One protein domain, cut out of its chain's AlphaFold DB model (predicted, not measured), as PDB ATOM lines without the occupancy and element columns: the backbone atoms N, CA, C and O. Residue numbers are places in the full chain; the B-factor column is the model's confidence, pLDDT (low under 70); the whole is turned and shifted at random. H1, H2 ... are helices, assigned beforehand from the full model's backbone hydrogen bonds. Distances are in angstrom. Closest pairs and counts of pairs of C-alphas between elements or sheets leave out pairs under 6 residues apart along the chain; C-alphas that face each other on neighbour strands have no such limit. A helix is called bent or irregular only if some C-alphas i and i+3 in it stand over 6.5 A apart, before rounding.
ATOM      1  N   GLU A  20     181.281  24.090  17.312       86.00
ATOM      2  CA  GLU A  20     182.170  25.199  17.658       86.00
ATOM      3  C   GLU A  20     182.912  24.906  18.965       86.00
ATOM      4  O   GLU A  20     184.140  24.953  18.986       86.00
ATOM      5  N   GLU A  21     182.197  24.465  20.001       83.44
ATOM      6  CA  GLU A  21     182.785  24.077  21.290       83.44
ATOM      7  C   GLU A  21     183.706  22.856  21.182       83.44
ATOM      8  O   GLU A  21     184.753  22.821  21.826       83.44
ATOM      9  N   PHE A  22     183.347  21.864  20.359       82.81
ATOM     10  CA  PHE A  22     184.173  20.677  20.119       82.81
ATOM     11  C   PHE A  22     185.443  21.005  19.319       82.81
ATOM     12  O   PHE A  22     186.489  20.384  19.506       82.81
ATOM     13  N   SER A  23     185.357  21.969  18.399       79.81
ATOM     14  CA  SER A  23     186.448  22.340  17.492       79.81
ATOM     15  C   SER A  23     187.515  23.232  18.130       79.81
ATOM     16  O   SER A  23     188.587  23.414  17.546       79.81
ATOM     17  N   VAL A  24     187.231  23.794  19.308       75.31
ATOM     18  CA  VAL A  24     188.108  24.734  20.005       75.31
ATOM     19  C   VAL A  24     188.751  24.059  21.209       75.31
ATOM     20  O   VAL A  24     188.088  23.473  22.061       75.31
ATOM     21  N   TYR A  25     190.071  24.201  21.314       65.25
ATOM     22  CA  TYR A  25     190.790  23.852  22.529       65.25
ATOM     23  C   TYR A  25     190.525  24.909  23.603       65.25
ATOM     24  O   TYR A  25     190.968  26.053  23.481       65.25
ATOM     25  N   THR A  26     189.841  24.520  24.674       66.06
ATOM     26  CA  THR A  26     189.830  25.272  25.933       66.06
ATOM     27  C   THR A  26     190.398  24.386  27.042       66.06
ATOM     28  O   THR A  26     190.231  23.167  26.980       66.06
ATOM     29  N   PRO A  27     191.057  24.940  28.074       63.81
ATOM     30  CA  PRO A  27     191.522  24.158  29.226       63.81
ATOM     31  C   PRO A  27     190.404  23.357  29.915       63.81
ATOM     32  O   PRO A  27     190.659  22.311  30.502       63.81
ATOM     33  N   GLU A  28     189.163  23.834  29.811       65.06
ATOM     34  CA  GLU A  28     187.957  23.202  30.357       65.06
ATOM     35  C   GLU A  28     187.488  22.014  29.494       65.06
ATOM     36  O   GLU A  28     187.057  20.989  30.025       65.06
ATOM     37  N   ASN A  29     187.627  22.117  28.166       61.41
ATOM     38  CA  ASN A  29     187.213  21.094  27.200       61.41
ATOM     39  C   ASN A  29     188.328  20.094  26.857       61.41
ATOM     40  O   ASN A  29     188.042  18.969  26.444       61.41
ATOM     41  N   GLY A  30     189.594  20.467  27.051       59.69
ATOM     42  CA  GLY A  30     190.774  19.665  26.718       59.69
ATOM     43  C   GLY A  30     190.749  18.260  27.337       59.69
ATOM     44  O   GLY A  30     190.784  17.275  26.599       59.69
ATOM     45  N   PRO A  31     190.588  18.117  28.665       54.75
ATOM     46  CA  PRO A  31     190.558  16.802  29.312       54.75
ATOM     47  C   PRO A  31     189.401  15.901  28.846       54.75
ATOM     48  O   PRO A  31     189.555  14.681  28.789       54.75
ATOM     49  N   ARG A  32     188.249  16.488  28.490       57.25
ATOM     50  CA  ARG A  32     187.030  15.751  28.107       57.25
ATOM     51  C   ARG A  32     186.966  15.390  26.625       57.25
ATOM     52  O   ARG A  32     186.495  14.305  26.290       57.25
ATOM     53  N   TYR A  33     187.427  16.270  25.739       61.16
ATOM     54  CA  TYR A  33     187.161  16.166  24.298       61.16
ATOM     55  C   TYR A  33     188.422  16.002  23.450       61.16
ATOM     56  O   TYR A  33     188.359  15.387  22.388       61.16
ATOM     57  N   MET A  34     189.594  16.412  23.940       65.06
ATOM     58  CA  MET A  34     190.868  16.143  23.257       65.06
ATOM     59  C   MET A  34     191.237  14.650  23.333       65.06
ATOM     60  O   MET A  34     191.736  14.063  22.368       65.06
ATOM     61  N   ASN A  35     190.856  13.997  24.439       73.56
ATOM     62  CA  ASN A  35     190.968  12.549  24.621       73.56
ATOM     63  C   ASN A  35     190.034  11.741  23.705       73.56
ATOM     64  O   ASN A  35     190.235  10.540  23.547       73.56
ATOM     65  N   PHE A  36     189.046  12.367  23.054       86.50
ATOM     66  CA  PHE A  36     188.164  11.661  22.123       86.50
ATOM     67  C   PHE A  36     188.944  11.037  20.957       86.50
ATOM     68  O   PHE A  36     188.657   9.929  20.510       86.50
ATOM     69  N   SER A  37     189.995  11.716  20.501       86.69
ATOM     70  CA  SER A  37     190.876  11.188  19.461       86.69
ATOM     71  C   SER A  37     191.538   9.858  19.855       86.69
ATOM     72  O   SER A  37     191.808   9.037  18.977       86.69
ATOM     73  N   LEU A  38     191.726   9.585  21.156       89.06
ATOM     74  CA  LEU A  38     192.386   8.377  21.659       89.06
ATOM     75  C   LEU A  38     191.636   7.098  21.289       89.06
ATOM     76  O   LEU A  38     192.283   6.082  21.051       89.06
ATOM     77  N   PHE A  39     190.311   7.144  21.122       92.19
ATOM     78  CA  PHE A  39     189.543   6.006  20.599       92.19
ATOM     79  C   PHE A  39     190.070   5.504  19.239       92.19
ATOM     80  O   PHE A  39     189.945   4.320  18.917       92.19
ATOM     81  N   PHE A  40     190.720   6.380  18.469       93.50
ATOM     82  CA  PHE A  40     191.165   6.137  17.098       93.50
ATOM     83  C   PHE A  40     192.690   6.097  16.944       93.50
ATOM     84  O   PHE A  40     193.183   5.897  15.839       93.50
ATOM     85  N   VAL A  41     193.452   6.257  18.032       90.50
ATOM     86  CA  VAL A  41     194.918   6.144  17.997       90.50
ATOM     87  C   VAL A  41     195.334   4.678  18.082       90.50
ATOM     88  O   VAL A  41     194.853   3.921  18.932       90.50
ATOM     89  N   ASP A  42     196.268   4.271  17.228       90.38
ATOM     90  CA  ASP A  42     196.914   2.963  17.314       90.38
ATOM     91  C   ASP A  42     198.025   2.977  18.379       90.38
ATOM     92  O   ASP A  42     199.202   3.192  18.096       90.38
ATOM     93  N   SER A  43     197.625   2.881  19.649       89.88
ATOM     94  CA  SER A  43     198.517   2.844  20.812       89.88
ATOM     95  C   SER A  43     197.891   2.047  21.958       89.88
ATOM     96  O   SER A  43     196.686   1.784  21.951       89.88
ATOM     97  N   TRP A  44     198.686   1.718  22.983       89.44
ATOM     98  CA  TRP A  44     198.192   1.098  24.223       89.44
ATOM     99  C   TRP A  44     197.051   1.908  24.856       89.44
ATOM    100  O   TRP A  44     196.023   1.363  25.273       89.44
ATOM    101  N   THR A  45     197.211   3.233  24.912       87.38
ATOM    102  CA  THR A  45     196.166   4.131  25.409       87.38
ATOM    103  C   THR A  45     194.918   4.000  24.546       87.38
ATOM    104  O   THR A  45     193.834   3.798  25.082       87.38
ATOM    105  N   GLY A  46     195.055   4.003  23.219       90.81
ATOM    106  CA  GLY A  46     193.902   3.836  22.340       90.81
ATOM    107  C   GLY A  46     193.192   2.494  22.503       90.81
ATOM    108  O   GLY A  46     191.963   2.452  22.525       90.81
ATOM    109  N   GLU A  47     193.925   1.402  22.724       92.62
ATOM    110  CA  GLU A  47     193.329   0.097  23.037       92.62
ATOM    111  C   GLU A  47     192.476   0.152  24.314       92.62
ATOM    112  O   GLU A  47     191.373  -0.395  24.359       92.62
ATOM    113  N   THR A  48     192.952   0.863  25.339       91.44
ATOM    114  CA  THR A  48     192.217   1.051  26.599       91.44
ATOM    115  C   THR A  48     190.901   1.794  26.371       91.44
ATOM    116  O   THR A  48     189.862   1.387  26.891       91.44
ATOM    117  N   TYR A  49     190.907   2.836  25.538       90.25
ATOM    118  CA  TYR A  49     189.691   3.564  25.172       90.25
ATOM    119  C   TYR A  49     188.729   2.690  24.359       90.25
ATOM    120  O   TYR A  49     187.534   2.653  24.652       90.25
ATOM    121  N   ARG A  50     189.227   1.895  23.407       92.88
ATOM    122  CA  ARG A  50     188.389   0.995  22.594       92.88
ATOM    123  C   ARG A  50     187.713  -0.132  23.385       92.88
ATOM    124  O   ARG A  50     186.733  -0.702  22.910       92.88
ATOM    125  N   LYS A  51     188.176  -0.436  24.604       91.69
ATOM    126  CA  LYS A  51     187.511  -1.387  25.516       91.69
ATOM    127  C   LYS A  51     186.227  -0.835  26.147       91.69
ATOM    128  O   LYS A  51     185.460  -1.623  26.702       91.69
ATOM    129  N   ARG A  52     185.968   0.474  26.059       89.56
ATOM    130  CA  ARG A  52     184.771   1.117  26.621       89.56
ATOM    131  C   ARG A  52     183.518   0.761  25.819       89.56
ATOM    132  O   ARG A  52     183.542   0.704  24.590       89.56
ATOM    133  N   GLU A  53     182.399   0.576  26.518       90.06
ATOM    134  CA  GLU A  53     181.127   0.150  25.913       90.06
ATOM    135  C   GLU A  53     180.587   1.144  24.874       90.06
ATOM    136  O   GLU A  53     180.071   0.726  23.838       90.06
ATOM    137  N   CYS A  54     180.764   2.454  25.092       90.31
ATOM    138  CA  CYS A  54     180.333   3.479  24.137       90.31
ATOM    139  C   CYS A  54     181.038   3.338  22.779       90.31
ATOM    140  O   CYS A  54     180.393   3.461  21.738       90.31
ATOM    141  N   TYR A  55     182.333   3.005  22.779       93.25
ATOM    142  CA  TYR A  55     183.081   2.756  21.551       93.25
ATOM    143  C   TYR A  55     182.694   1.431  20.904       93.25
ATOM    144  O   TYR A  55     182.500   1.397  19.695       93.25
ATOM    145  N   LYS A  56     182.541   0.350  21.680       94.00
ATOM    146  CA  LYS A  56     182.126  -0.952  21.129       94.00
ATOM    147  C   LYS A  56     180.788  -0.851  20.396       94.00
ATOM    148  O   LYS A  56     180.682  -1.333  19.270       94.00
ATOM    149  N   LYS A  57     179.796  -0.187  21.002       94.62
ATOM    150  CA  LYS A  57     178.495   0.072  20.362       94.62
ATOM    151  C   LYS A  57     178.644   0.935  19.116       94.62
ATOM    152  O   LYS A  57     178.149   0.570  18.055       94.62
ATOM    153  N   PHE A  58     179.394   2.030  19.218       95.31
ATOM    154  CA  PHE A  58     179.669   2.898  18.078       95.31
ATOM    155  C   PHE A  58     180.326   2.157  16.909       95.31
ATOM    156  O   PHE A  58     179.857   2.289  15.784       95.31
ATOM    157  N   ALA A  59     181.356   1.352  17.156       95.69
ATOM    158  CA  ALA A  59     182.059   0.602  16.123       95.69
ATOM    159  C   ALA A  59     181.186  -0.499  15.497       95.69
ATOM    160  O   ALA A  59     181.316  -0.766  14.306       95.69
ATOM    161  N   ALA A  60     180.285  -1.108  16.273       96.50
ATOM    162  CA  ALA A  60     179.336  -2.098  15.768       96.50
ATOM    163  C   ALA A  60     178.243  -1.470  14.885       96.50
ATOM    164  O   ALA A  60     177.908  -2.024  13.841       96.50
ATOM    165  N   GLU A  61     177.706  -0.312  15.278       96.94
ATOM    166  CA  GLU A  61     176.620   0.369  14.556       96.94
ATOM    167  C   GLU A  61     177.122   1.272  13.415       96.94
ATOM    168  O   GLU A  61     176.410   1.494  12.438       96.94
ATOM    169  N   ASN A  62     178.355   1.781  13.508       96.50
ATOM    170  CA  ASN A  62     178.955   2.724  12.558       96.50
ATOM    171  C   ASN A  62     180.364   2.274  12.103       96.50
ATOM    172  O   ASN A  62     181.321   3.056  12.183       96.50
ATOM    173  N   PRO A  63     180.529   1.036  11.593       96.31
ATOM    174  CA  PRO A  63     181.843   0.454  11.299       96.31
ATOM    175  C   PRO A  63     182.625   1.241  10.241       96.31
ATOM    176  O   PRO A  63     183.845   1.385  10.345       96.31
ATOM    177  N   THR A  64     181.932   1.809   9.249       96.94
ATOM    178  CA  THR A  64     182.547   2.627   8.196       96.94
ATOM    179  C   THR A  64     183.184   3.891   8.765       96.94
ATOM    180  O   THR A  64     184.326   4.201   8.435       96.94
ATOM    181  N   LEU A  65     182.478   4.606   9.650       96.12
ATOM    182  CA  LEU A  65     182.997   5.831  10.263       96.12
ATOM    183  C   LEU A  65     184.136   5.520  11.240       96.12
ATOM    184  O   LEU A  65     185.144   6.225  11.246       96.12
ATOM    185  N   ALA A  66     184.013   4.440  12.018       95.94
ATOM    186  CA  ALA A  66     185.068   3.996  12.922       95.94
ATOM    187  C   ALA A  66     186.368   3.661  12.172       95.94
ATOM    188  O   ALA A  66     187.440   4.136  12.551       95.94
ATOM    189  N   THR A  67     186.264   2.907  11.073       96.19
ATOM    190  CA  THR A  67     187.409   2.544  10.223       96.19
ATOM    191  C   THR A  67     188.011   3.776   9.551       96.19
ATOM    192  O   THR A  67     189.224   3.960   9.582       96.19
ATOM    193  N   LEU A  68     187.174   4.663   8.998       96.19
ATOM    194  CA  LEU A  68     187.620   5.903   8.362       96.19
ATOM    195  C   LEU A  68     188.447   6.773   9.318       96.19
ATOM    196  O   LEU A  68     189.503   7.273   8.936       96.19
ATOM    197  N   LEU A  69     187.964   6.965  10.547       95.12
ATOM    198  CA  LEU A  69     188.665   7.754  11.558       95.12
ATOM    199  C   LEU A  69     189.971   7.090  11.995       95.12
ATOM    200  O   LEU A  69     190.982   7.780  12.121       95.12
ATOM    201  N   PHE A  70     189.975   5.767  12.174       94.81
ATOM    202  CA  PHE A  70     191.187   5.025  12.513       94.81
ATOM    203  C   PHE A  70     192.265   5.184  11.433       94.81
ATOM    204  O   PHE A  70     193.397   5.556  11.737       94.81
ATOM    205  N   GLU A  71     191.902   5.005  10.162       95.31
ATOM    206  CA  GLU A  71     192.820   5.177   9.033       95.31
ATOM    207  C   GLU A  71     193.314   6.625   8.909       95.31
ATOM    208  O   GLU A  71     194.511   6.856   8.739       95.31
ATOM    209  N   LYS A  72     192.433   7.621   9.083       93.75
ATOM    210  CA  LYS A  72     192.814   9.045   9.090       93.75
ATOM    211  C   LYS A  72     193.826   9.376  10.183       93.75
ATOM    212  O   LYS A  72     194.794  10.087   9.925       93.75
ATOM    213  N   VAL A  73     193.632   8.857  11.395       92.31
ATOM    214  CA  VAL A  73     194.568   9.072  12.509       92.31
ATOM    215  C   VAL A  73     195.877   8.330  12.279       92.31
ATOM    216  O   VAL A  73     196.946   8.887  12.531       92.31
ATOM    217  N   LYS A  74     195.822   7.094  11.786       92.12
ATOM    218  CA  LYS A  74     197.003   6.281  11.480       92.12
ATOM    219  C   LYS A  74     197.873   6.916  10.394       92.12
ATOM    220  O   LYS A  74     199.089   6.970  10.548       92.12
ATOM    221  N   HIS A  75     197.249   7.443   9.343       93.81
ATOM    222  CA  HIS A  75     197.906   8.076   8.197       93.81
ATOM    223  C   HIS A  75     198.014   9.603   8.306       93.81
ATOM    224  O   HIS A  75     198.254  10.283   7.308       93.81
ATOM    225  N   ARG A  76     197.842  10.157   9.511       92.06
ATOM    226  CA  ARG A  76     198.007  11.592   9.755       92.06
ATOM    227  C   ARG A  76     199.433  12.047   9.434       92.06
ATOM    228  O   ARG A  76     200.390  11.278   9.524       92.06
ATOM    229  N   ASP A  77     199.570  13.331   9.130       90.44
ATOM    230  CA  ASP A  77     200.866  13.959   8.885       90.44
ATOM    231  C   ASP A  77     201.704  14.007  10.175       90.44
ATOM    232  O   ASP A  77     201.516  14.873  11.027       90.44
ATOM    233  N   MET A  78     202.629  13.055  10.321       88.81
ATOM    234  CA  MET A  78     203.500  12.940  11.495       88.81
ATOM    235  C   MET A  78     204.568  14.040  11.582       88.81
ATOM    236  O   MET A  78     205.246  14.130  12.602       88.81
ATOM    237  N   SER A  79     204.731  14.871  10.544       92.31
ATOM    238  CA  SER A  79     205.620  16.041  10.607       92.31
ATOM    239  C   SER A  79     205.016  17.201  11.406       92.31
ATOM    240  O   SER A  79     205.732  18.127  11.783       92.31
ATOM    241  N   LYS A  80     203.709  17.139  11.691       85.88
ATOM    242  CA  LYS A  80     202.968  18.129  12.473       85.88
ATOM    243  C   LYS A  80     202.712  17.637  13.892       85.88
ATOM    244  O   LYS A  80     202.706  16.435  14.166       85.88
ATOM    245  N   GLY A  81     202.433  18.576  14.795       83.81
ATOM    246  CA  GLY A  81     201.868  18.237  16.101       83.81
ATOM    247  C   GLY A  81     200.564  17.449  15.934       83.81
ATOM    248  O   GLY A  81     199.841  17.647  14.956       83.81
ATOM    249  N   PHE A  82     200.255  16.551  16.875       83.69
ATOM    250  CA  PHE A  82     199.090  15.663  16.770       83.69
ATOM    251  C   PHE A  82     197.797  16.440  16.488       83.69
ATOM    252  O   PHE A  82     197.090  16.105  15.542       83.69
ATOM    253  N   ASP A  83     197.553  17.517  17.235       81.06
ATOM    254  CA  ASP A  83     196.354  18.353  17.108       81.06
ATOM    255  C   ASP A  83     196.236  19.001  15.722       81.06
ATOM    256  O   ASP A  83     195.171  18.989  15.104       81.06
ATOM    257  N   GLU A  84     197.344  19.508  15.177       84.62
ATOM    258  CA  GLU A  84     197.380  20.062  13.822       84.62
ATOM    259  C   GLU A  84     197.155  18.989  12.755       84.62
ATOM    260  O   GLU A  84     196.490  19.244  11.748       84.62
ATOM    261  N   ALA A  85     197.687  17.787  12.980       87.44
ATOM    262  CA  ALA A  85     197.557  16.661  12.068       87.44
ATOM    263  C   ALA A  85     196.118  16.117  12.017       87.44
ATOM    264  O   ALA A  85     195.692  15.639  10.966       87.44
ATOM    265  N   ILE A  86     195.362  16.204  13.119       87.25
ATOM    266  CA  ILE A  86     193.970  15.728  13.186       87.25
ATOM    267  C   ILE A  86     192.923  16.805  12.870       87.25
ATOM    268  O   ILE A  86     191.788  16.459  12.540       87.25
ATOM    269  N   ARG A  87     193.284  18.095  12.912       86.19
ATOM    270  CA  ARG A  87     192.385  19.229  12.619       86.19
ATOM    271  C   ARG A  87     191.618  19.123  11.287       86.19
ATOM    272  O   ARG A  87     190.447  19.499  11.250       86.19
ATOM    273  N   PRO A  88     192.190  18.594  10.187       89.44
ATOM    274  CA  PRO A  88     191.437  18.394   8.945       89.44
ATOM    275  C   PRO A  88     190.249  17.428   9.088       89.44
ATOM    276  O   PRO A  88     189.325  17.464   8.278       89.44
ATOM    277  N   PHE A  89     190.260  16.576  10.113       88.62
ATOM    278  CA  PHE A  89     189.270  15.527  10.346       88.62
ATOM    279  C   PHE A  89     188.276  15.881  11.463       88.62
ATOM    280  O   PHE A  89     187.441  15.053  11.822       88.62
ATOM    281  N   THR A  90     188.323  17.102  12.019       88.50
ATOM    282  CA  THR A  90     187.493  17.519  13.169       88.50
ATOM    283  C   THR A  90     185.996  17.309  12.942       88.50
ATOM    284  O   THR A  90     185.285  16.955  13.877       88.50
ATOM    285  N   LYS A  91     185.503  17.474  11.709       90.44
ATOM    286  CA  LYS A  91     184.092  17.208  11.382       90.44
ATOM    287  C   LYS A  91     183.722  15.735  11.551       90.44
ATOM    288  O   LYS A  91     182.698  15.442  12.154       90.44
ATOM    289  N   ASP A  92     184.560  14.818  11.077       92.94
ATOM    290  CA  ASP A  92     184.312  13.381  11.226       92.94
ATOM    291  C   ASP A  92     184.394  12.958  12.697       92.94
ATOM    292  O   ASP A  92     183.572  12.173  13.171       92.94
ATOM    293  N   PHE A  93     185.352  13.527  13.439       91.69
ATOM    294  CA  PHE A  93     185.433  13.335  14.885       91.69
ATOM    295  C   PHE A  93     184.175  13.832  15.590       91.69
ATOM    296  O   PHE A  93     183.667  13.140  16.466       91.69
ATOM    297  N   TYR A  94     183.640  14.985  15.188       91.00
ATOM    298  CA  TYR A  94     182.417  15.527  15.767       91.00
ATOM    299  C   TYR A  94     181.192  14.638  15.505       91.00
ATOM    300  O   TYR A  94     180.369  14.431  16.398       91.00
ATOM    301  N   GLU A  95     181.071  14.059  14.308       93.06
ATOM    302  CA  GLU A  95     180.000  13.102  14.013       93.06
ATOM    303  C   GLU A  95     180.099  11.850  14.891       93.06
ATOM    304  O   GLU A  95     179.112  11.456  15.520       93.06
ATOM    305  N   ALA A  96     181.293  11.264  15.010       93.38
ATOM    306  CA  ALA A  96     181.512  10.123  15.896       93.38
ATOM    307  C   ALA A  96     181.234  10.481  17.363       93.38
ATOM    308  O   ALA A  96     180.591   9.712  18.075       93.38
ATOM    309  N   TYR A  97     181.650  11.670  17.796       90.81
ATOM    310  CA  TYR A  97     181.423  12.196  19.137       90.81
ATOM    311  C   TYR A  97     179.931  12.281  19.472       90.81
ATOM    312  O   TYR A  97     179.495  11.704  20.469       90.81
ATOM    313  N   LYS A  98     179.121  12.905  18.607       90.25
ATOM    314  CA  LYS A  98     177.662  13.007  18.798       90.25
ATOM    315  C   LYS A  98     176.997  11.644  18.939       90.25
ATOM    316  O   LYS A  98     176.041  11.499  19.700       90.25
ATOM    317  N   ILE A  99     177.455  10.661  18.169       91.44
ATOM    318  CA  ILE A  99     176.923   9.302  18.230       91.44
ATOM    319  C   ILE A  99     177.342   8.650  19.548       91.44
ATOM    320  O   ILE A  99     176.491   8.159  20.285       91.44
ATOM    321  N   MET A 100     178.631   8.702  19.880       89.94
ATOM    322  CA  MET A 100     179.171   8.081  21.086       89.94
ATOM    323  C   MET A 100     178.581   8.670  22.369       89.94
ATOM    324  O   MET A 100     178.311   7.892  23.280       89.94
ATOM    325  N   CYS A 101     178.285   9.976  22.427       86.94
ATOM    326  CA  CYS A 101     177.589  10.609  23.559       86.94
ATOM    327  C   CYS A 101     176.242   9.947  23.881       86.94
ATOM    328  O   CYS A 101     175.876   9.844  25.048       86.94
ATOM    329  N   LYS A 102     175.528   9.425  22.874       85.62
ATOM    330  CA  LYS A 102     174.261   8.696  23.081       85.62
ATOM    331  C   LYS A 102     174.459   7.342  23.763       85.62
ATOM    332  O   LYS A 102     173.502   6.785  24.290       85.62
ATOM    333  N   TYR A 103     175.673   6.795  23.720       87.12
ATOM    334  CA  TYR A 103     176.014   5.490  24.288       87.12
ATOM    335  C   TYR A 103     176.775   5.586  25.610       87.12
ATOM    336  O   TYR A 103     177.092   4.556  26.206       87.12
TER     337      TYR A 103
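This is residues 20 to 103 of the 112 residues of an uncharacterized protein of Candidatus Nomurabacteria bacterium RIFCSPHIGHO2_02_FULL_37_13 (UniProt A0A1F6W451). Picture a rounded cluster of crossed helices, with the long, kinked H6 and H5 side by side as a helical hairpin and H2 crossing one side of that pair. H4 caps the end of the hairpin where H5 begins and H6 ends, H3 packs on H2 near its last residues, and the short H1 lies at the rim near H2 and H6. The printed part has 84 residues with six named helices, H1 to H6 in chain order, and no named strand; its class is all helix. It is compact, with a radius of gyration of the C-alphas of 12.1 A and spans of 31 by 27 by 22 A.

Find C-alpha 82 at (199.090, 15.663, 16.770); from there H6, residues 82 to 101, runs 23.1 A to C-alpha 101 at (177.589, 10.609, 23.559). It has a kink of 84 degrees near residue 89 and is irregular, with C-alphas 88 and 91 7.8 A apart. Look next at H5, residues 63 to 74, 16.2 A long, and H2, residues 30 to 40, 16.6 A long. H2 is neither bent nor irregular, but only just: C-alphas 34 and 37 are 6.2 A apart. H4 takes residues 53 to 61, H3 residues 44 to 50, and H1 residues 20 to 23, beginning at C-alpha 20 at (182.170, 25.199, 17.658).

Start at the hairpin: H5 and H6 touch at a shallow tilt of 20 degrees, opposite ways, the closest C-alphas being those of Val 73 and Ile 86, 6.7 A apart. H2 only just touches residues 93 to 97 of H6, with 3 pairs of C-alphas within 8 A, the closest Phe 36 and Tyr 97 at 7.4 A; their lines are about perpendicular at 89 degrees. H2 also touches H5, C-alphas 40 and 70 being closest at 4.7 A. Residues 96 to 101 of H6 touch H4, closest at the C-alphas of Cys 54 and Met 100, 5.6 A. H4 and H5 only just touch, and only at the corner, with 3 pairs of C-alphas within 8 A, the closest Ala 59 and Ala 66 at 5.6 A. H3 touches H2, about perpendicular at 89 degrees, with the C-alphas of Leu 38 and Gly 46 closest at 4.8 A; H3 and H6 are apart. H1 is close to H6 but not clearly touching, C-alphas 23 and 90 being closest at 6.6 A. Every O i to N i+4 pair is within hydrogen-bond range in H3, H4 and H5, against 11 of 16 in H6 and 1 of 7 in H2, where 5 of 8 O i to N i+3 pairs are within range; H1 is too short for an i+4 pair.

The two C-alphas farthest apart are those of Ser 79 and Lys 102, 34.5 A. The printed part has no cut and no long link. Mean pLDDT of the printed part is 86.9, and residues 25 to 34 are under 70.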